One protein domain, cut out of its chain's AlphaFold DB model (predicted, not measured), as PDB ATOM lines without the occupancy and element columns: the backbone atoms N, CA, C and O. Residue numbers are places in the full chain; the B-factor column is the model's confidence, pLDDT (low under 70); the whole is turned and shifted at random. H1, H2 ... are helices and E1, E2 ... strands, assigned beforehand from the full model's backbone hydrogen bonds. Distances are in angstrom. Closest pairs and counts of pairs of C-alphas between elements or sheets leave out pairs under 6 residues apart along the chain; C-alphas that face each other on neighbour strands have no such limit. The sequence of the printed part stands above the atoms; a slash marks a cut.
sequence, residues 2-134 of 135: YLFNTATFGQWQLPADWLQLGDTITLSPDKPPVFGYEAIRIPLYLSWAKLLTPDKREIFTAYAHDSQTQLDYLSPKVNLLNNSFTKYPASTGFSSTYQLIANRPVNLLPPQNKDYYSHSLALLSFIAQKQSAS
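AT A GLANCE: This is residues 2 to 134 of the 135 residues of the protein "Cellulase" of Gammaproteobacteria bacterium (UniProt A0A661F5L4). Four helices gather toward one end of this domain, with H4 in the middle: H2 and H5 pack on it so that the three make a triangle, and the long H3 packs on H4 by part of its length. The other end holds the small hairpin of E1 and E2, the short H1 and the loop between H1 and E1, in which residues 8 to 9 pair briefly with residues 14 to 15, antiparallel; residues 34 to 35, in the link from E2 to H2, pair briefly with residues 78 to 79, in the link from H3 to H4, also antiparallel. The printed part has 133 residues, with five named helices and two named strands in the order H1 E1 E2 H2 H3 H4 H5; the two strands form one antiparallel sheet, E1 - E2. By its named elements, which hold under half of the residues, it is mostly helix. The whole is compact, with a radius of gyration of the C-alphas of 14.6 A, and spans 43 by 32 by 27 A.

IN THESE COORDINATES: H1 is residues 2 to 6, with C-alpha 2 at (54.369, -26.235, -47.657). E1 is residues 19 to 21 and E2 residues 25 to 27. H2 is residues 41 to 48, 10.3 A long. H3 is residues 54 to 71, 25.3 A long from C-alpha 54 at (57.405, -17.014, -33.351), with a kink of 26 degrees near residue 61. H4 is residues 92 to 101, 14.2 A long. H5 is residues 116 to 133, 26.1 A long, and C-alpha 133 is at (62.546, -29.495, -21.653).

HOW THE PARTS SIT: H4 is the hub, touching three helices, and the helix packing is part aligned, part crossed, with 2 of 4 touching pairs at a shallow tilt. H4 and H5 touch at Gly 93 and Ala 122, their closest C-alphas, 4.0 A apart, at a shallow tilt of 24 degrees, the same way. H2 touches H4, closest at the C-alphas of Leu 44 and Thr 97, 6.0 A, at a steep tilt of 44 degrees. H2 touches H5 at a shallow tilt of 21 degrees, the closest C-alphas being those of Trp 48 and Ala 128, 4.9 A. H3 and H4 form a helical hairpin; H3 touches H4 with residues 57 to 64 alone, closest at the C-alphas of Arg 57 and Ile 101, 6.7 A, opposite ways at a steep tilt of 42 degrees. H3 and H5 are apart. The hairpin of E1 and E2 has N 20 and O 26 at 2.9 A and N 26 and O 20 at 3.1 A, both within hydrogen-bond range. H1 touches no helix; its closest C-alpha to E2 is that of Thr 6, 7.7 A from that of Ile 25. In H1, H2, H4 and H5 every O i to N i+4 pair is within hydrogen-bond range, and in H3 11 of 14 are.

THE WHOLE: The two C-alphas farthest apart are those of Asp 23 and Pro 110, 45.9 A. The printed part has no cut. The links H1 to E1, E2 to H2, H3 to H4 and H4 to H5 are long, that from H3 to H4 with 20 residues. The mean pLDDT of the printed part is 93.7, with residues 112 to 114 and residue 134 under 70.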
ATOM      1  N   TYR A   2      55.142 -26.903 -46.595       83.00
ATOM      2  CA  TYR A   2      54.369 -26.235 -47.657       83.00
ATOM      3  C   TYR A   2      52.872 -26.104 -47.337       83.00
ATOM      4  O   TYR A   2      52.395 -24.989 -47.187       83.00
ATOM      5  N   LEU A   3      52.178 -27.223 -47.089       84.56
ATOM      6  CA  LEU A   3      50.726 -27.221 -46.874       84.56
ATOM      7  C   LEU A   3      50.282 -26.334 -45.700       84.56
ATOM      8  O   LEU A   3      49.314 -25.599 -45.825       84.56
ATOM      9  N   PHE A   4      51.006 -26.359 -44.580       83.44
ATOM     10  CA  PHE A   4      50.694 -25.506 -43.430       83.44
ATOM     11  C   PHE A   4      50.842 -24.014 -43.752       83.44
ATOM     12  O   PHE A   4      50.050 -23.207 -43.286       83.44
ATOM     13  N   ASN A   5      51.852 -23.653 -44.544       84.38
ATOM     14  CA  ASN A   5      52.121 -22.261 -44.890       84.38
ATOM     15  C   ASN A   5      51.179 -21.725 -45.985       84.38
ATOM     16  O   ASN A   5      51.067 -20.514 -46.126       84.38
ATOM     17  N   THR A   6      50.567 -22.595 -46.796       87.44
ATOM     18  CA  THR A   6      49.741 -22.186 -47.946       87.44
ATOM     19  C   THR A   6      48.243 -22.372 -47.720       87.44
ATOM     20  O   THR A   6      47.448 -21.705 -48.372       87.44
ATOM     21  N   ALA A   7      47.836 -23.279 -46.829       93.19
ATOM     22  CA  ALA A   7      46.436 -23.608 -46.565       93.19
ATOM     23  C   ALA A   7      45.916 -22.896 -45.309       93.19
ATOM     24  O   ALA A   7      45.520 -23.535 -44.330       93.19
ATOM     25  N   THR A   8      45.949 -21.567 -45.337       93.62
ATOM     26  CA  THR A   8      45.554 -20.702 -44.221       93.62
ATOM     27  C   THR A   8      44.325 -19.875 -44.582       93.62
ATOM     28  O   THR A   8      44.269 -19.297 -45.666       93.62
ATOM     29  N   PHE A   9      43.355 -19.790 -43.672       97.25
ATOM     30  CA  PHE A   9      42.035 -19.214 -43.943       97.25
ATOM     31  C   PHE A   9      41.547 -18.323 -42.797       97.25
ATOM     32  O   PHE A   9      42.054 -18.379 -41.673       97.25
ATOM     33  N   GLY A  10      40.513 -17.528 -43.079       96.56
ATOM     34  CA  GLY A  10      39.922 -16.599 -42.121       96.56
ATOM     35  C   GLY A  10      40.859 -15.452 -41.740       96.56
ATOM     36  O   GLY A  10      41.987 -15.347 -42.222       96.56
ATOM     37  N   GLN A  11      40.387 -14.581 -40.850       97.00
ATOM     38  CA  GLN A  11      41.131 -13.369 -40.487       97.00
ATOM     39  C   GLN A  11      42.456 -13.645 -39.760       97.00
ATOM     40  O   GLN A  11      43.391 -12.860 -39.875       97.00
ATOM     41  N   TRP A  12      42.558 -14.777 -39.058       97.06
ATOM     42  CA  TRP A  12      43.770 -15.171 -38.337       97.06
ATOM     43  C   TRP A  12      44.733 -16.021 -39.168       97.06
ATOM     44  O   TRP A  12      45.785 -16.375 -38.659       97.06
ATOM     45  N   GLN A  13      44.402 -16.369 -40.418       96.69
ATOM     46  CA  GLN A  13      45.223 -17.265 -41.247       96.69
ATOM     47  C   GLN A  13      45.422 -18.656 -40.600       96.69
ATOM     48  O   GLN A  13      46.509 -19.230 -40.615       96.69
ATOM     49  N   LEU A  14      44.355 -19.223 -40.028       97.69
ATOM     50  CA  LEU A  14      44.393 -20.530 -39.364       97.69
ATOM     51  C   LEU A  14      44.313 -21.687 -40.376       97.69
ATOM     52  O   LEU A  14      43.651 -21.552 -41.411       97.69
ATOM     53  N   PRO A  15      44.919 -22.852 -40.076       97.31
ATOM     54  CA  PRO A  15      44.662 -24.070 -40.839       97.31
ATOM     55  C   PRO A  15      43.219 -24.555 -40.625       97.31
ATOM     56  O   PRO A  15      42.627 -24.321 -39.574       97.31
ATOM     57  N   ALA A  16      42.658 -25.278 -41.591       98.00
ATOM     58  CA  ALA A  16      41.331 -25.882 -41.456       98.00
ATOM     59  C   ALA A  16      41.393 -27.330 -40.955       98.00
ATOM     60  O   ALA A  16      42.368 -28.038 -41.203       98.00
ATOM     61  N   ASP A  17      40.315 -27.787 -40.313       98.12
ATOM     62  CA  ASP A  17      40.131 -29.195 -39.937       98.12
ATOM     63  C   ASP A  17      40.123 -30.104 -41.179       98.12
ATOM     64  O   ASP A  17      40.652 -31.214 -41.140       98.12
ATOM     65  N   TRP A  18      39.546 -29.622 -42.286       98.00
ATOM     66  CA  TRP A  18      39.415 -30.365 -43.538       98.00
ATOM     67  C   TRP A  18      39.713 -29.475 -44.744       98.00
ATOM     68  O   TRP A  18      39.113 -28.414 -44.921       98.00
ATOM     69  N   LEU A  19      40.612 -29.953 -45.601       97.12
ATOM     70  CA  LEU A  19      41.011 -29.300 -46.844       97.12
ATOM     71  C   LEU A  19      40.622 -30.167 -48.037       97.12
ATOM     72  O   LEU A  19      40.634 -31.395 -47.947       97.12
ATOM     73  N   GLN A  20      40.340 -29.522 -49.160       96.44
ATOM     74  CA  GLN A  20      40.319 -30.163 -50.467       96.44
ATOM     75  C   GLN A  20      41.604 -29.792 -51.211       96.44
ATOM     76  O   GLN A  20      41.999 -28.626 -51.261       96.44
ATOM     77  N   LEU A  21      42.270 -30.804 -51.767       95.19
ATOM     78  CA  LEU A  21      43.459 -30.630 -52.592       95.19
ATOM     79  C   LEU A  21      43.062 -30.766 -54.064       95.19
ATOM     80  O   LEU A  21      42.565 -31.813 -54.475       95.19
ATOM     81  N   GLY A  22      43.285 -29.709 -54.836       91.31
ATOM     82  CA  GLY A  22      43.195 -29.692 -56.293       91.31
ATOM     83  C   GLY A  22      44.284 -28.786 -56.860       91.31
ATOM     84  O   GLY A  22      45.337 -28.633 -56.240       91.31
ATOM     85  N   ASP A  23      44.014 -28.133 -57.991       91.06
ATOM     86  CA  ASP A  23      44.915 -27.113 -58.555       91.06
ATOM     87  C   ASP A  23      45.142 -25.946 -57.580       91.06
ATOM     88  O   ASP A  23      46.209 -25.333 -57.547       91.06
ATOM     89  N   THR A  24      44.140 -25.669 -56.744       90.06
ATOM     90  CA  THR A  24      44.237 -24.786 -55.583       90.06
ATOM     91  C   THR A  24      43.841 -25.539 -54.316       90.06
ATOM     92  O   THR A  24      43.063 -26.496 -54.347       90.06
ATOM     93  N   ILE A  25      44.407 -25.125 -53.180       95.12
ATOM     94  CA  ILE A  25      44.044 -25.673 -51.872       95.12
ATOM     95  C   ILE A  25      42.866 -24.868 -51.332       95.12
ATOM     96  O   ILE A  25      42.969 -23.654 -51.158       95.12
ATOM     97  N   THR A  26      41.758 -25.544 -51.046       96.25
ATOM     98  CA  THR A  26      40.519 -24.914 -50.577       96.25
ATOM     99  C   THR A  26      39.994 -25.590 -49.313       96.25
ATOM    100  O   THR A  26      40.456 -26.660 -48.905       96.25
ATOM    101  N   LEU A  27      39.018 -24.955 -48.664       97.44
ATOM    102  CA  LEU A  27      38.229 -25.601 -47.616       97.44
ATOM    103  C   LEU A  27      37.403 -26.735 -48.230       97.44
ATOM    104  O   LEU A  27      36.858 -26.580 -49.323       97.44
ATOM    105  N   SER A  28      37.294 -27.864 -47.526       97.19
ATOM    106  CA  SER A  28      36.466 -28.980 -47.992       97.19
ATOM    107  C   SER A  28      34.984 -28.564 -48.072       97.19
ATOM    108  O   SER A  28      34.450 -28.091 -47.067       97.19
ATOM    109  N   PRO A  29      34.299 -28.759 -49.216       96.12
ATOM    110  CA  PRO A  29      32.894 -28.375 -49.381       96.12
ATOM    111  C   PRO A  29      31.932 -29.270 -48.583       96.12
ATOM    112  O   PRO A  29      30.843 -28.835 -48.222       96.12
ATOM    113  N   ASP A  30      32.355 -30.496 -48.258       96.88
ATOM    114  CA  ASP A  30      31.529 -31.513 -47.593       96.88
ATOM    115  C   ASP A  30      31.735 -31.561 -46.068       96.88
ATOM    116  O   ASP A  30      31.213 -32.444 -45.377       96.88
ATOM    117  N   LYS A  31      32.547 -30.649 -45.519       98.00
ATOM    118  CA  LYS A  31      32.905 -30.607 -44.097       98.00
ATOM    119  C   LYS A  31      32.723 -29.200 -43.528       98.00
ATOM    120  O   LYS A  31      32.806 -28.220 -44.263       98.00
ATOM    121  N   PRO A  32      32.503 -29.066 -42.207       97.88
ATOM    122  CA  PRO A  32      32.446 -27.755 -41.577       97.88
ATOM    123  C   PRO A  32      33.732 -26.945 -41.846       97.88
ATOM    124  O   PRO A  32      34.823 -27.454 -41.573       97.88
ATOM    125  N   PRO A  33      33.629 -25.691 -42.326       98.19
ATOM    126  CA  PRO A  33      34.775 -24.851 -42.667       98.19
ATOM    127  C   PRO A  33      35.362 -24.209 -41.405       98.19
ATOM    128  O   PRO A  33      35.222 -23.008 -41.184       98.19
ATOM    129  N   VAL A  34      35.948 -25.016 -40.522       98.50
ATOM    130  CA  VAL A  34      36.397 -24.570 -39.197       98.50
ATOM    131  C   VAL A  34      37.868 -24.876 -38.943       98.50
ATOM    132  O   VAL A  34      38.388 -25.881 -39.424       98.50
ATOM    133  N   PHE A  35      38.512 -24.039 -38.130       98.62
ATOM    134  CA  PHE A  35      39.622 -24.477 -37.286       98.62
ATOM    135  C   PHE A  35      39.012 -25.003 -35.990       98.62
ATOM    136  O   PHE A  35      38.209 -24.302 -35.366       98.62
ATOM    137  N   GLY A  36      39.347 -26.231 -35.603       97.62
ATOM    138  CA  GLY A  36      38.713 -26.889 -34.475       97.62
ATOM    139  C   GLY A  36      39.502 -28.070 -33.930       97.62
ATOM    140  O   GLY A  36      40.712 -27.999 -33.704       97.62
ATOM    141  N   TYR A  37      38.789 -29.162 -33.654       96.81
ATOM    142  CA  TYR A  37      39.358 -30.316 -32.966       96.81
ATOM    143  C   TYR A  37      40.328 -31.103 -33.849       96.81
ATOM    144  O   TYR A  37      41.258 -31.702 -33.321       96.81
ATOM    145  N   GLU A  38      40.205 -31.070 -35.175       97.31
ATOM    146  CA  GLU A  38      41.176 -31.792 -35.995       97.31
ATOM    147  C   GLU A  38      42.487 -31.004 -36.125       97.31
ATOM    148  O   GLU A  38      43.571 -31.563 -35.911       97.31
ATOM    149  N   ALA A  39      42.378 -29.704 -36.415       97.94
ATOM    150  CA  ALA A  39      43.491 -28.817 -36.722       97.94
ATOM    151  C   ALA A  39      44.261 -28.327 -35.489       97.94
ATOM    152  O   ALA A  39      45.436 -27.995 -35.625       97.94
ATOM    153  N   ILE A  40      43.687 -28.345 -34.278       98.06
ATOM    154  CA  ILE A  40      44.417 -27.977 -33.045       98.06
ATOM    155  C   ILE A  40      45.647 -28.860 -32.783       98.06
ATOM    156  O   ILE A  40      46.602 -28.440 -32.133       98.06
ATOM    157  N   ARG A  41      45.683 -30.077 -33.340       97.81
ATOM    158  CA  ARG A  41      46.859 -30.955 -33.249       97.81
ATOM    159  C   ARG A  41      48.039 -30.444 -34.079       97.81
ATOM    160  O   ARG A  41      49.175 -30.789 -33.780       97.81
ATOM    161  N   ILE A  42      47.803 -29.595 -35.083       97.38
ATOM    162  CA  ILE A  42      48.864 -29.001 -35.904       97.38
ATOM    163  C   ILE A  42      49.819 -28.165 -35.040       97.38
ATOM    164  O   ILE A  42      51.000 -28.512 -34.996       97.38
ATOM    165  N   PRO A  43      49.379 -27.119 -34.310       97.12
ATOM    166  CA  PRO A  43      50.293 -26.363 -33.463       97.12
ATOM    167  C   PRO A  43      50.871 -27.188 -32.307       97.12
ATOM    168  O   PRO A  43      52.010 -26.938 -31.917       97.12
ATOM    169  N   LEU A  44      50.161 -28.215 -31.814       98.00
ATOM    170  CA  LEU A  44      50.730 -29.189 -30.875       98.00
ATOM    171  C   LEU A  44      51.961 -29.873 -31.482       98.00
ATOM    172  O   LEU A  44      53.043 -29.817 -30.897       98.00
ATOM    173  N   TYR A  45      51.824 -30.489 -32.659       97.56
ATOM    174  CA  TYR A  45      52.922 -31.209 -33.306       97.56
ATOM    175  C   TYR A  45      54.046 -30.277 -33.757       97.56
ATOM    176  O   TYR A  45      55.214 -30.636 -33.637       97.56
ATOM    177  N   LEU A  46      53.722 -29.066 -34.214       96.25
ATOM    178  CA  LEU A  46      54.731 -28.054 -34.527       96.25
ATOM    179  C   LEU A  46      55.526 -27.654 -33.284       96.25
ATOM    180  O   LEU A  46      56.750 -27.546 -33.359       96.25
ATOM    181  N   SER A  47      54.858 -27.453 -32.146       96.38
ATOM    182  CA  SER A  47      55.534 -27.143 -30.887       96.38
ATOM    183  C   SER A  47      56.409 -28.308 -30.435       96.38
ATOM    184  O   SER A  47      57.564 -28.098 -30.076       96.38
ATOM    185  N   TRP A  48      55.887 -29.534 -30.494       97.12
ATOM    186  CA  TRP A  48      56.612 -30.739 -30.093       97.12
ATOM    187  C   TRP A  48      57.862 -30.968 -30.953       97.12
ATOM    188  O   TRP A  48      58.939 -31.247 -30.434       97.12
ATOM    189  N   ALA A  49      57.758 -30.763 -32.266       95.56
ATOM    190  CA  ALA A  49      58.883 -30.888 -33.189       95.56
ATOM    191  C   ALA A  49      59.866 -29.698 -33.144       95.56
ATOM    192  O   ALA A  49      60.796 -29.665 -33.945       95.56
ATOM    193  N   LYS A  50      59.662 -28.704 -32.262       93.19
ATOM    194  CA  LYS A  50      60.426 -27.438 -32.227       93.19
ATOM    195  C   LYS A  50      60.381 -26.664 -33.560       93.19
ATOM    196  O   LYS A  50      61.297 -25.921 -33.897       93.19
ATOM    197  N   LEU A  51      59.291 -26.811 -34.318       94.69
ATOM    198  CA  LEU A  51      59.055 -26.154 -35.611       94.69
ATOM    199  C   LEU A  51      58.035 -25.003 -35.541       94.69
ATOM    200  O   LEU A  51      57.749 -24.366 -36.562       94.69
ATOM    201  N   LEU A  52      57.466 -24.737 -34.361       94.94
ATOM    202  CA  LEU A  52      56.568 -23.608 -34.123       94.94
ATOM    203  C   LEU A  52      57.371 -22.322 -33.879       94.94
ATOM    204  O   LEU A  52      57.650 -21.943 -32.737       94.94
ATOM    205  N   THR A  53      57.760 -21.672 -34.974       94.44
ATOM    206  CA  THR A  53      58.455 -20.376 -34.963       94.44
ATOM    207  C   THR A  53      57.580 -19.268 -34.354       94.44
ATOM    208  O   THR A  53      56.357 -19.430 -34.302       94.44
ATOM    209  N   PRO A  54      58.166 -18.138 -33.908       95.38
ATOM    210  CA  PRO A  54      57.405 -17.014 -33.351       95.38
ATOM    211  C   PRO A  54      56.253 -16.540 -34.249       95.38
ATOM    212  O   PRO A  54      55.124 -16.475 -33.782       95.38
ATOM    213  N   ASP A  55      56.491 -16.350 -35.549       93.19
ATOM    214  CA  ASP A  55      55.446 -15.886 -36.480       93.19
ATOM    215  C   ASP A  55      54.279 -16.878 -36.602       93.19
ATOM    216  O   ASP A  55      53.114 -16.498 -36.672       93.19
ATOM    217  N   LYS A  56      54.578 -18.182 -36.587       94.06
ATOM    218  CA  LYS A  56      53.548 -19.229 -36.649       94.06
ATOM    219  C   LYS A  56      52.775 -19.339 -35.350       94.06
ATOM    220  O   LYS A  56      51.598 -19.676 -35.369       94.06
ATOM    221  N   ARG A  57      53.446 -19.104 -34.224       96.25
ATOM    222  CA  ARG A  57      52.821 -19.052 -32.905       96.25
ATOM    223  C   ARG A  57      51.823 -17.903 -32.833       96.25
ATOM    224  O   ARG A  57      50.730 -18.128 -32.321       96.25
ATOM    225  N   GLU A  58      52.178 -16.749 -33.401       95.94
ATOM    226  CA  GLU A  58      51.356 -15.539 -33.369       95.94
ATOM    227  C   GLU A  58      49.961 -15.759 -33.962       95.94
ATOM    228  O   GLU A  58      48.967 -15.373 -33.359       95.94
ATOM    229  N   ILE A  59      49.868 -16.493 -35.075       95.19
ATOM    230  CA  ILE A  59      48.593 -16.881 -35.704       95.19
ATOM    231  C   ILE A  59      47.635 -17.552 -34.702       95.19
ATOM    232  O   ILE A  59      46.451 -17.218 -34.628       95.19
ATOM    233  N   PHE A  60      48.143 -18.490 -33.896       97.31
ATOM    234  CA  PHE A  60      47.326 -19.192 -32.906       97.31
ATOM    235  C   PHE A  60      47.047 -18.320 -31.678       97.31
ATOM    236  O   PHE A  60      45.929 -18.329 -31.160       97.31
ATOM    237  N   THR A  61      48.035 -17.565 -31.190       96.75
ATOM    238  CA  THR A  61      47.860 -16.728 -29.995       96.75
ATOM    239  C   THR A  61      46.938 -15.540 -30.240       96.75
ATOM    240  O   THR A  61      46.158 -15.226 -29.344       96.75
ATOM    241  N   ALA A  62      46.940 -14.952 -31.439       97.31
ATOM    242  CA  ALA A  62      46.000 -13.905 -31.838       97.31
ATOM    243  C   ALA A  62      44.551 -14.412 -31.816       97.31
ATOM    244  O   ALA A  62      43.685 -13.796 -31.200       97.31
ATOM    245  N   TYR A  63      44.298 -15.598 -32.381       97.69
ATOM    246  CA  TYR A  63      42.986 -16.246 -32.293       97.69
ATOM    247  C   TYR A  63      42.540 -16.473 -30.841       97.69
ATOM    248  O   TYR A  63      41.404 -16.161 -30.474       97.69
ATOM    249  N   ALA A  64      43.428 -17.012 -30.000       97.38
ATOM    250  CA  ALA A  64      43.104 -17.266 -28.600       97.38
ATOM    251  C   ALA A  64      42.832 -15.970 -27.825       97.38
ATOM    252  O   ALA A  64      41.921 -15.945 -26.996       97.38
ATOM    253  N   HIS A  65      43.599 -14.913 -28.104       97.56
ATOM    254  CA  HIS A  65      43.410 -13.592 -27.516       97.56
ATOM    255  C   HIS A  65      42.047 -13.008 -27.891       97.56
ATOM    256  O   HIS A  65      41.268 -12.674 -27.001       97.56
ATOM    257  N   ASP A  66      41.714 -12.967 -29.182       97.69
ATOM    258  CA  ASP A  66      40.447 -12.401 -29.653       97.69
ATOM    259  C   ASP A  66      39.242 -13.181 -29.136       97.69
ATOM    260  O   ASP A  66      38.244 -12.588 -28.726       97.69
ATOM    261  N   SER A  67      39.341 -14.513 -29.099       97.12
ATOM    262  CA  SER A  67      38.296 -15.347 -28.511       97.12
ATOM    263  C   SER A  67      38.070 -15.005 -27.039       97.12
ATOM    264  O   SER A  67      36.923 -14.869 -26.623       97.12
ATOM    265  N   GLN A  68      39.139 -14.870 -26.248       96.25
ATOM    266  CA  GLN A  68      39.028 -14.530 -24.828       96.25
ATOM    267  C   GLN A  68      38.455 -13.128 -24.628       96.25
ATOM    268  O   GLN A  68      37.568 -12.959 -23.802       96.25
ATOM    269  N   THR A  69      38.904 -12.146 -25.410       97.31
ATOM    270  CA  THR A  69      38.420 -10.762 -25.323       97.31
ATOM    271  C   THR A  69      36.944 -10.631 -25.708       97.31
ATOM    272  O   THR A  69      36.241  -9.796 -25.147       97.31
ATOM    273  N   GLN A  70      36.451 -11.436 -26.655       96.69
ATOM    274  CA  GLN A  70      35.065 -11.340 -27.137       96.69
ATOM    275  C   GLN A  70      34.068 -12.225 -26.380       96.69
ATOM    276  O   GLN A  70      32.875 -11.924 -26.385       96.69
ATOM    277  N   LEU A  71      34.519 -13.337 -25.792       96.69
ATOM    278  CA  LEU A  71      33.640 -14.347 -25.189       96.69
ATOM    279  C   LEU A  71      33.894 -14.597 -23.699       96.69
ATOM    280  O   LEU A  71      33.162 -15.381 -23.105       96.69
ATOM    281  N   ASP A  72      34.942 -14.013 -23.116       96.81
ATOM    282  CA  ASP A  72      35.477 -14.341 -21.783       96.81
ATOM    283  C   ASP A  72      36.009 -15.786 -21.649       96.81
ATOM    284  O   ASP A  72      36.362 -16.247 -20.562       96.81
ATOM    285  N   TYR A  73      36.109 -16.526 -22.759       96.81
ATOM    286  CA  TYR A  73      36.688 -17.867 -22.810       96.81
ATOM    287  C   TYR A  73      37.347 -18.168 -24.158       96.81
ATOM    288  O   TYR A  73      37.057 -17.565 -25.190       96.81
ATOM    289  N   LEU A  74      38.231 -19.168 -24.158       97.06
ATOM    290  CA  LEU A  74      38.760 -19.741 -25.390       97.06
ATOM    291  C   LEU A  74      37.673 -20.578 -26.072       97.06
ATOM    292  O   LEU A  74      37.182 -21.546 -25.494       97.06
ATOM    293  N   SER A  75      37.314 -20.225 -27.299       97.88
ATOM    294  CA  SER A  75      36.412 -21.000 -28.139       97.88
ATOM    295  C   SER A  75      37.163 -22.226 -28.677       97.88
ATOM    296  O   SER A  75      38.334 -22.117 -29.032       97.88
ATOM    297  N   PRO A  76      36.548 -23.417 -28.733       96.56
ATOM    298  CA  PRO A  76      37.185 -24.609 -29.295       96.56
ATOM    299  C   PRO A  76      37.129 -24.668 -30.822       96.56
ATOM    300  O   PRO A  76      37.781 -25.526 -31.415       96.56
ATOM    301  N   LYS A  77      36.304 -23.830 -31.461       98.19
ATOM    302  CA  LYS A  77      36.185 -23.761 -32.917       98.19
ATOM    303  C   LYS A  77      35.931 -22.341 -33.393       98.19
ATOM    304  O   LYS A  77      35.290 -21.544 -32.707       98.19
ATOM    305  N   VAL A  78      36.356 -22.069 -34.619       98.50
ATOM    306  CA  VAL A  78      35.988 -20.856 -35.351       98.50
ATOM    307  C   VAL A  78      35.704 -21.166 -36.805       98.50
ATOM    308  O   VAL A  78      36.400 -21.972 -37.419       98.50
ATOM    309  N   ASN A  79      34.659 -20.551 -37.344       98.50
ATOM    310  CA  ASN A  79      34.320 -20.653 -38.754       98.50
ATOM    311  C   ASN A  79      35.267 -19.774 -39.581       98.50
ATOM    312  O   ASN A  79      35.383 -18.578 -39.341       98.50
ATOM    313  N   LEU A  80      35.931 -20.371 -40.564       98.50
ATOM    314  CA  LEU A  80      36.982 -19.744 -41.365       98.50
ATOM    315  C   LEU A  80      36.447 -18.917 -42.543       98.50
ATOM    316  O   LEU A  80      37.221 -18.217 -43.190       98.50
ATOM    317  N   LEU A  81      35.141 -18.985 -42.824       97.56
ATOM    318  CA  LEU A  81      34.485 -18.167 -43.847       97.56
ATOM    319  C   LEU A  81      33.945 -16.854 -43.277       97.56
ATOM    320  O   LEU A  81      33.998 -15.830 -43.949       97.56
ATOM    321  N   ASN A  82      33.404 -16.879 -42.056       97.69
ATOM    322  CA  ASN A  82      32.737 -15.717 -41.452       97.69
ATOM    323  C   ASN A  82      33.305 -15.300 -40.086       97.69
ATOM    324  O   ASN A  82      32.735 -14.431 -39.433       97.69
ATOM    325  N   ASN A  83      34.404 -15.918 -39.650       97.81
ATOM    326  CA  ASN A  83      35.108 -15.637 -38.397       97.81
ATOM    327  C   ASN A  83      34.263 -15.811 -37.119       97.81
ATOM    328  O   ASN A  83      34.641 -15.318 -36.059       97.81
ATOM    329  N   SER A  84      33.128 -16.521 -37.180       97.94
ATOM    330  CA  SER A  84      32.275 -16.726 -36.003       97.94
ATOM    331  C   SER A  84      32.824 -17.799 -35.060       97.94
ATOM    332  O   SER A  84      33.147 -18.918 -35.469       97.94
ATOM    333  N   PHE A  85      32.901 -17.460 -33.775       98.25
ATOM    334  CA  PHE A  85      33.274 -18.384 -32.708       98.25
ATOM    335  C   PHE A  85      32.106 -19.283 -32.283       98.25
ATOM    336  O   PHE A  85      30.934 -18.900 -32.344       98.25
ATOM    337  N   THR A  86      32.425 -20.466 -31.758       96.38
ATOM    338  CA  THR A  86      31.439 -21.277 -31.031       96.38
ATOM    339  C   THR A  86      31.105 -20.693 -29.659       96.38
ATOM    340  O   THR A  86      31.984 -20.186 -28.963       96.38
ATOM    341  N   LYS A  87      29.831 -20.811 -29.254       94.06
ATOM    342  CA  LYS A  87      29.272 -20.244 -28.012       94.06
ATOM    343  C   LYS A  87      29.386 -21.179 -26.796       94.06
ATOM    344  O   LYS A  87      28.437 -21.321 -26.029       94.06
ATOM    345  N   TYR A  88      30.504 -21.884 -26.668       95.38
ATOM    346  CA  TYR A  88      30.809 -22.736 -25.518       95.38
ATOM    347  C   TYR A  88      32.329 -22.803 -25.306       95.38
ATOM    348  O   TYR A  88      33.074 -22.667 -26.280       95.38
ATOM    349  N   PRO A  89      32.807 -22.993 -24.062       96.25
ATOM    350  CA  PRO A  89      34.231 -22.963 -23.760       96.25
ATOM    351  C   PRO A  89      34.969 -24.197 -24.279       96.25
ATOM    352  O   PRO A  89      34.411 -25.287 -24.422       96.25
ATOM    353  N   ALA A  90      36.259 -24.014 -24.540       94.75
ATOM    354  CA  ALA A  90      37.158 -25.077 -24.941       94.75
ATOM    355  C   ALA A  90      37.337 -26.123 -23.834       94.75
ATOM    356  O   ALA A  90      37.305 -25.821 -22.641       94.75
ATOM    357  N   SER A  91      37.570 -27.371 -24.243       93.50
ATOM    358  CA  SER A  91      37.868 -28.454 -23.308       93.50
ATOM    359  C   SER A  91      39.243 -28.269 -22.654       93.50
ATOM    360  O   SER A  91      40.080 -27.474 -23.102       93.50
ATOM    361  N   THR A  92      39.501 -29.038 -21.595       92.25
ATOM    362  CA  THR A  92      40.786 -29.019 -20.885       92.25
ATOM    363  C   THR A  92      41.959 -29.336 -21.811       92.25
ATOM    364  O   THR A  92      42.940 -28.606 -21.796       92.25
ATOM    365  N   GLY A  93      41.847 -30.337 -22.685       94.19
ATOM    366  CA  GLY A  93      42.898 -30.714 -23.632       94.19
ATOM    367  C   GLY A  93      43.174 -29.664 -24.698       94.19
ATOM    368  O   GLY A  93      44.332 -29.418 -25.044       94.19
ATOM    369  N   PHE A  94      42.130 -28.992 -25.186       95.88
ATOM    370  CA  PHE A  94      42.294 -27.886 -26.129       95.88
ATOM    371  C   PHE A  94      43.022 -26.716 -25.449       95.88
ATOM    372  O   PHE A  94      43.987 -26.174 -25.985       95.88
ATOM    373  N   SER A  95      42.644 -26.410 -24.204       95.38
ATOM    374  CA  SER A  95      43.325 -25.411 -23.372       95.38
ATOM    375  C   SER A  95      44.778 -25.795 -23.054       95.38
ATOM    376  O   SER A  95      45.662 -24.944 -23.126       95.38
ATOM    377  N   SER A  96      45.065 -27.072 -22.773       96.31
ATOM    378  CA  SER A  96      46.429 -27.588 -22.575       96.31
ATOM    379  C   SER A  96      47.299 -27.427 -23.821       96.31
ATOM    380  O   SER A  96      48.484 -27.114 -23.706       96.31
ATOM    381  N   THR A  97      46.715 -27.572 -25.011       97.69
ATOM    382  CA  THR A  97      47.436 -27.312 -26.264       97.69
ATOM    383  C   THR A  97      47.819 -25.834 -26.371       97.69
ATOM    384  O   THR A  97      48.955 -25.514 -26.710       97.69
ATOM    385  N   TYR A  98      46.925 -24.916 -25.991       97.25
ATOM    386  CA  TYR A  98      47.247 -23.485 -25.943       97.25
ATOM    387  C   TYR A  98      48.252 -23.110 -24.852       97.25
ATOM    388  O   TYR A  98      49.066 -22.214 -25.066       97.25
ATOM    389  N   GLN A  99      48.267 -23.812 -23.716       96.56
ATOM    390  CA  GLN A  99      49.333 -23.664 -22.720       96.56
ATOM    391  C   GLN A  99      50.695 -24.039 -23.320       96.56
ATOM    392  O   GLN A  99      51.633 -23.250 -23.210       96.56
ATOM    393  N   LEU A 100      50.784 -25.174 -24.027       97.31
ATOM    394  CA  LEU A 100      51.997 -25.592 -24.739       97.31
ATOM    395  C   LEU A 100      52.446 -24.531 -25.760       97.31
ATOM    396  O   LEU A 100      53.591 -24.083 -25.717       97.31
ATOM    397  N   ILE A 101      51.533 -24.074 -26.625       96.19
ATOM    398  CA  ILE A 101      51.791 -23.045 -27.651       96.19
ATOM    399  C   ILE A 101      52.243 -21.720 -27.031       96.19
ATOM    400  O   ILE A 101      53.073 -21.020 -27.604       96.19
ATOM    401  N   ALA A 102      51.733 -21.362 -25.855       94.12
ATOM    402  CA  ALA A 102      52.111 -20.146 -25.141       94.12
ATOM    403  C   ALA A 102      53.391 -20.303 -24.292       94.12
ATOM    404  O   ALA A 102      53.716 -19.394 -23.533       94.12
ATOM    405  N   ASN A 103      54.103 -21.439 -24.381       93.19
ATOM    406  CA  ASN A 103      55.210 -21.807 -23.481       93.19
ATOM    407  C   ASN A 103      54.840 -21.692 -21.985       93.19
ATOM    408  O   ASN A 103      55.681 -21.374 -21.146       93.19
ATOM    409  N   ARG A 104      53.576 -21.943 -21.634       94.62
ATOM    410  CA  ARG A 104      53.098 -21.979 -20.246       94.62
ATOM    411  C   ARG A 104      53.104 -23.419 -19.728       94.62
ATOM    412  O   ARG A 104      52.939 -24.345 -20.525       94.62
ATOM    413  N   PRO A 105      53.263 -23.644 -18.412       95.50
ATOM    414  CA  PRO A 105      53.179 -24.983 -17.836       95.50
ATOM    415  C   PRO A 105      51.883 -25.696 -18.240       95.50
ATOM    416  O   PRO A 105      50.795 -25.138 -18.090       95.50
ATOM    417  N   VAL A 106      52.010 -26.921 -18.756       95.81
ATOM    418  CA  VAL A 106      50.874 -27.794 -19.059       95.81
ATOM    419  C   VAL A 106      50.624 -28.662 -17.834       95.81
ATOM    420  O   VAL A 106      51.461 -29.483 -17.465       95.81
ATOM    421  N   ASN A 107      49.464 -28.494 -17.204       88.31
ATOM    422  CA  ASN A 107      49.068 -29.298 -16.049       88.31
ATOM    423  C   ASN A 107      48.136 -30.423 -16.499       88.31
ATOM    424  O   ASN A 107      47.045 -30.164 -17.006       88.31
ATOM    425  N   LEU A 108      48.557 -31.674 -16.300       86.75
ATOM    426  CA  LEU A 108      47.711 -32.831 -16.570       86.75
ATOM    427  C   LEU A 108      46.750 -33.037 -15.395       86.75
ATOM    428  O   LEU A 108      47.160 -33.446 -14.310       86.75
ATOM    429  N   LEU A 109      45.473 -32.729 -15.608       80.88
ATOM    430  CA  LEU A 109      44.426 -32.971 -14.619       80.88
ATOM    431  C   LEU A 109      43.925 -34.425 -14.711       80.88
ATOM    432  O   LEU A 109      43.916 -34.990 -15.809       80.88
ATOM    433  N   PRO A 110      43.495 -35.037 -13.589       78.31
ATOM    434  CA  PRO A 110      42.891 -36.365 -13.604       78.31
ATOM    435  C   PRO A 110      41.672 -36.412 -14.524       78.31
ATOM    436  O   PRO A 110      40.944 -35.415 -14.613       78.31
ATOM    437  N   PRO A 111      41.407 -37.561 -15.167       70.81
ATOM    438  CA  PRO A 111      40.320 -37.632 -16.104       70.81
ATOM    439  C   PRO A 111      38.956 -37.415 -15.460       70.81
ATOM    440  O   PRO A 111      38.509 -38.213 -14.641       70.81
ATOM    441  N   GLN A 112      38.273 -36.344 -15.865       67.62
ATOM    442  CA  GLN A 112      36.845 -36.183 -15.600       67.62
ATOM    443  C   GLN A 112      36.101 -37.203 -16.474       67.62
ATOM    444  O   GLN A 112      36.345 -37.305 -17.681       67.62
ATOM    445  N   ASN A 113      35.245 -38.010 -15.849       55.69
ATOM    446  CA  ASN A 113      34.586 -39.143 -16.490       55.69
ATOM    447  C   ASN A 113      33.832 -38.665 -17.755       55.69
ATOM    448  O   ASN A 113      32.977 -37.790 -17.635       55.69
ATOM    449  N   LYS A 114      34.127 -39.271 -18.925       63.88
ATOM    450  CA  LYS A 114      33.475 -39.132 -20.263       63.88
ATOM    451  C   LYS A 114      34.173 -38.345 -21.395       63.88
ATOM    452  O   LYS A 114      33.633 -38.374 -22.496       63.88
ATOM    453  N   ASP A 115      35.354 -37.739 -21.235       82.81
ATOM    454  CA  ASP A 115      36.007 -37.022 -22.362       82.81
ATOM    455  C   ASP A 115      37.370 -37.613 -22.776       82.81
ATOM    456  O   ASP A 115      38.432 -37.068 -22.471       82.81
ATOM    457  N   TYR A 116      37.351 -38.763 -23.462       90.62
ATOM    458  CA  TYR A 116      38.563 -39.438 -23.966       90.62
ATOM    459  C   TYR A 116      39.428 -38.522 -24.844       90.62
ATOM    460  O   TYR A 116      40.657 -38.511 -24.718       90.62
ATOM    461  N   TYR A 117      38.785 -37.747 -25.721       92.56
ATOM    462  CA  TYR A 117      39.475 -36.880 -26.667       92.56
ATOM    463  C   TYR A 117      40.258 -35.784 -25.937       92.56
ATOM    464  O   TYR A 117      41.462 -35.626 -26.155       92.56
ATOM    465  N   SER A 118      39.603 -35.074 -25.014       92.94
ATOM    466  CA  SER A 118      40.241 -34.012 -24.238       92.94
ATOM    467  C   SER A 118      41.410 -34.529 -23.398       92.94
ATOM    468  O   SER A 118      42.478 -33.919 -23.399       92.94
ATOM    469  N   HIS A 119      41.270 -35.686 -22.742       93.50
ATOM    470  CA  HIS A 119      42.370 -36.254 -21.952       93.50
ATOM    471  C   HIS A 119      43.549 -36.693 -22.809       93.50
ATOM    472  O   HIS A 119      44.695 -36.441 -22.440       93.50
ATOM    473  N   SER A 120      43.282 -37.293 -23.969       94.94
ATOM    474  CA  SER A 120      44.336 -37.663 -24.915       94.94
ATOM    475  C   SER A 120      45.108 -36.426 -25.380       94.94
ATOM    476  O   SER A 120      46.338 -36.421 -25.376       94.94
ATOM    477  N   LEU A 121      44.401 -35.341 -25.706       95.94
ATOM    478  CA  LEU A 121      45.020 -34.092 -26.144       95.94
ATOM    479  C   LEU A 121      45.819 -33.400 -25.020       95.94
ATOM    480  O   LEU A 121      46.924 -32.907 -25.262       95.94
ATOM    481  N   ALA A 122      45.305 -33.413 -23.784       95.38
ATOM    482  CA  ALA A 122      46.021 -32.912 -22.609       95.38
ATOM    483  C   ALA A 122      47.307 -33.711 -22.338       95.38
ATOM    484  O   ALA A 122      48.369 -33.123 -22.127       95.38
ATOM    485  N   LEU A 123      47.229 -35.045 -22.403       95.81
ATOM    486  CA  LEU A 123      48.370 -35.940 -22.209       95.81
ATOM    487  C   LEU A 123      49.449 -35.719 -23.273       95.81
ATOM    488  O   LEU A 123      50.622 -35.584 -22.932       95.81
ATOM    489  N   LEU A 124      49.063 -35.624 -24.549       97.31
ATOM    490  CA  LEU A 124      50.002 -35.338 -25.639       97.31
ATOM    491  C   LEU A 124      50.683 -33.978 -25.457       97.31
ATOM    492  O   LEU A 124      51.898 -33.877 -25.617       97.31
ATOM    493  N   SER A 125      49.930 -32.951 -25.054       97.56
ATOM    494  CA  SER A 125      50.485 -31.618 -24.776       97.56
ATOM    495  C   SER A 125      51.494 -31.646 -23.623       97.56
ATOM    496  O   SER A 125      52.552 -31.019 -23.695       97.56
ATOM    497  N   PHE A 126      51.197 -32.412 -22.569       96.75
ATOM    498  CA  PHE A 126      52.087 -32.601 -21.426       96.75
ATOM    499  C   PHE A 126      53.381 -33.327 -21.817       96.75
ATOM    500  O   PHE A 126      54.474 -32.865 -21.486       96.75
ATOM    501  N   ILE A 127      53.273 -34.436 -22.558       96.69
ATOM    502  CA  ILE A 127      54.433 -35.202 -23.044       96.69
ATOM    503  C   ILE A 127      55.320 -34.318 -23.925       96.69
ATOM    504  O   ILE A 127      56.534 -34.275 -23.716       96.69
ATOM    505  N   ALA A 128      54.719 -33.567 -24.854       97.25
ATOM    506  CA  ALA A 128      55.437 -32.645 -25.728       97.25
ATOM    507  C   ALA A 128      56.241 -31.600 -24.935       97.25
ATOM    508  O   ALA A 128      57.420 -31.376 -25.226       97.25
ATOM    509  N   GLN A 129      55.646 -31.003 -23.892       95.75
ATOM    510  CA  GLN A 129      56.350 -30.058 -23.021       95.75
ATOM    511  C   GLN A 129      57.520 -30.718 -22.280       95.75
ATOM    512  O   GLN A 129      58.610 -30.149 -22.229       95.75
ATOM    513  N   LYS A 130      57.321 -31.918 -21.721       94.56
ATOM    514  CA  LYS A 130      58.367 -32.623 -20.963       94.56
ATOM    515  C   LYS A 130      59.552 -33.018 -21.835       94.56
ATOM    516  O   LYS A 130      60.686 -32.789 -21.434       94.56
ATOM    517  N   GLN A 131      59.304 -33.534 -23.035       92.06
ATOM    518  CA  GLN A 131      60.380 -33.908 -23.957       92.06
ATOM    519  C   GLN A 131      61.134 -32.694 -24.505       92.06
ATOM    520  O   GLN A 131      62.343 -32.762 -24.707       92.06
ATOM    521  N   SER A 132      60.441 -31.570 -24.691       81.31
ATOM    522  CA  SER A 132      61.078 -30.326 -25.131       81.31
ATOM    523  C   SER A 132      61.990 -29.711 -24.065       81.31
ATOM    524  O   SER A 132      62.921 -29.004 -24.427       81.31
ATOM    525  N   ALA A 133      61.741 -29.983 -22.777       71.19
ATOM    526  CA  ALA A 133      62.546 -29.495 -21.653       71.19
ATOM    527  C   ALA A 133      63.777 -30.369 -21.332       71.19
ATOM    528  O   ALA A 133      64.633 -29.950 -20.559       71.19
ATOM    529  N   SER A 134      63.859 -31.586 -21.881       60.84
ATOM    530  CA  SER A 134      64.958 -32.540 -21.641       60.84
ATOM    531  C   SER A 134      66.048 -32.528 -22.723       60.84
ATOM    532  O   SER A 134      66.910 -33.403 -22.715       60.84
TER     533      SER A 134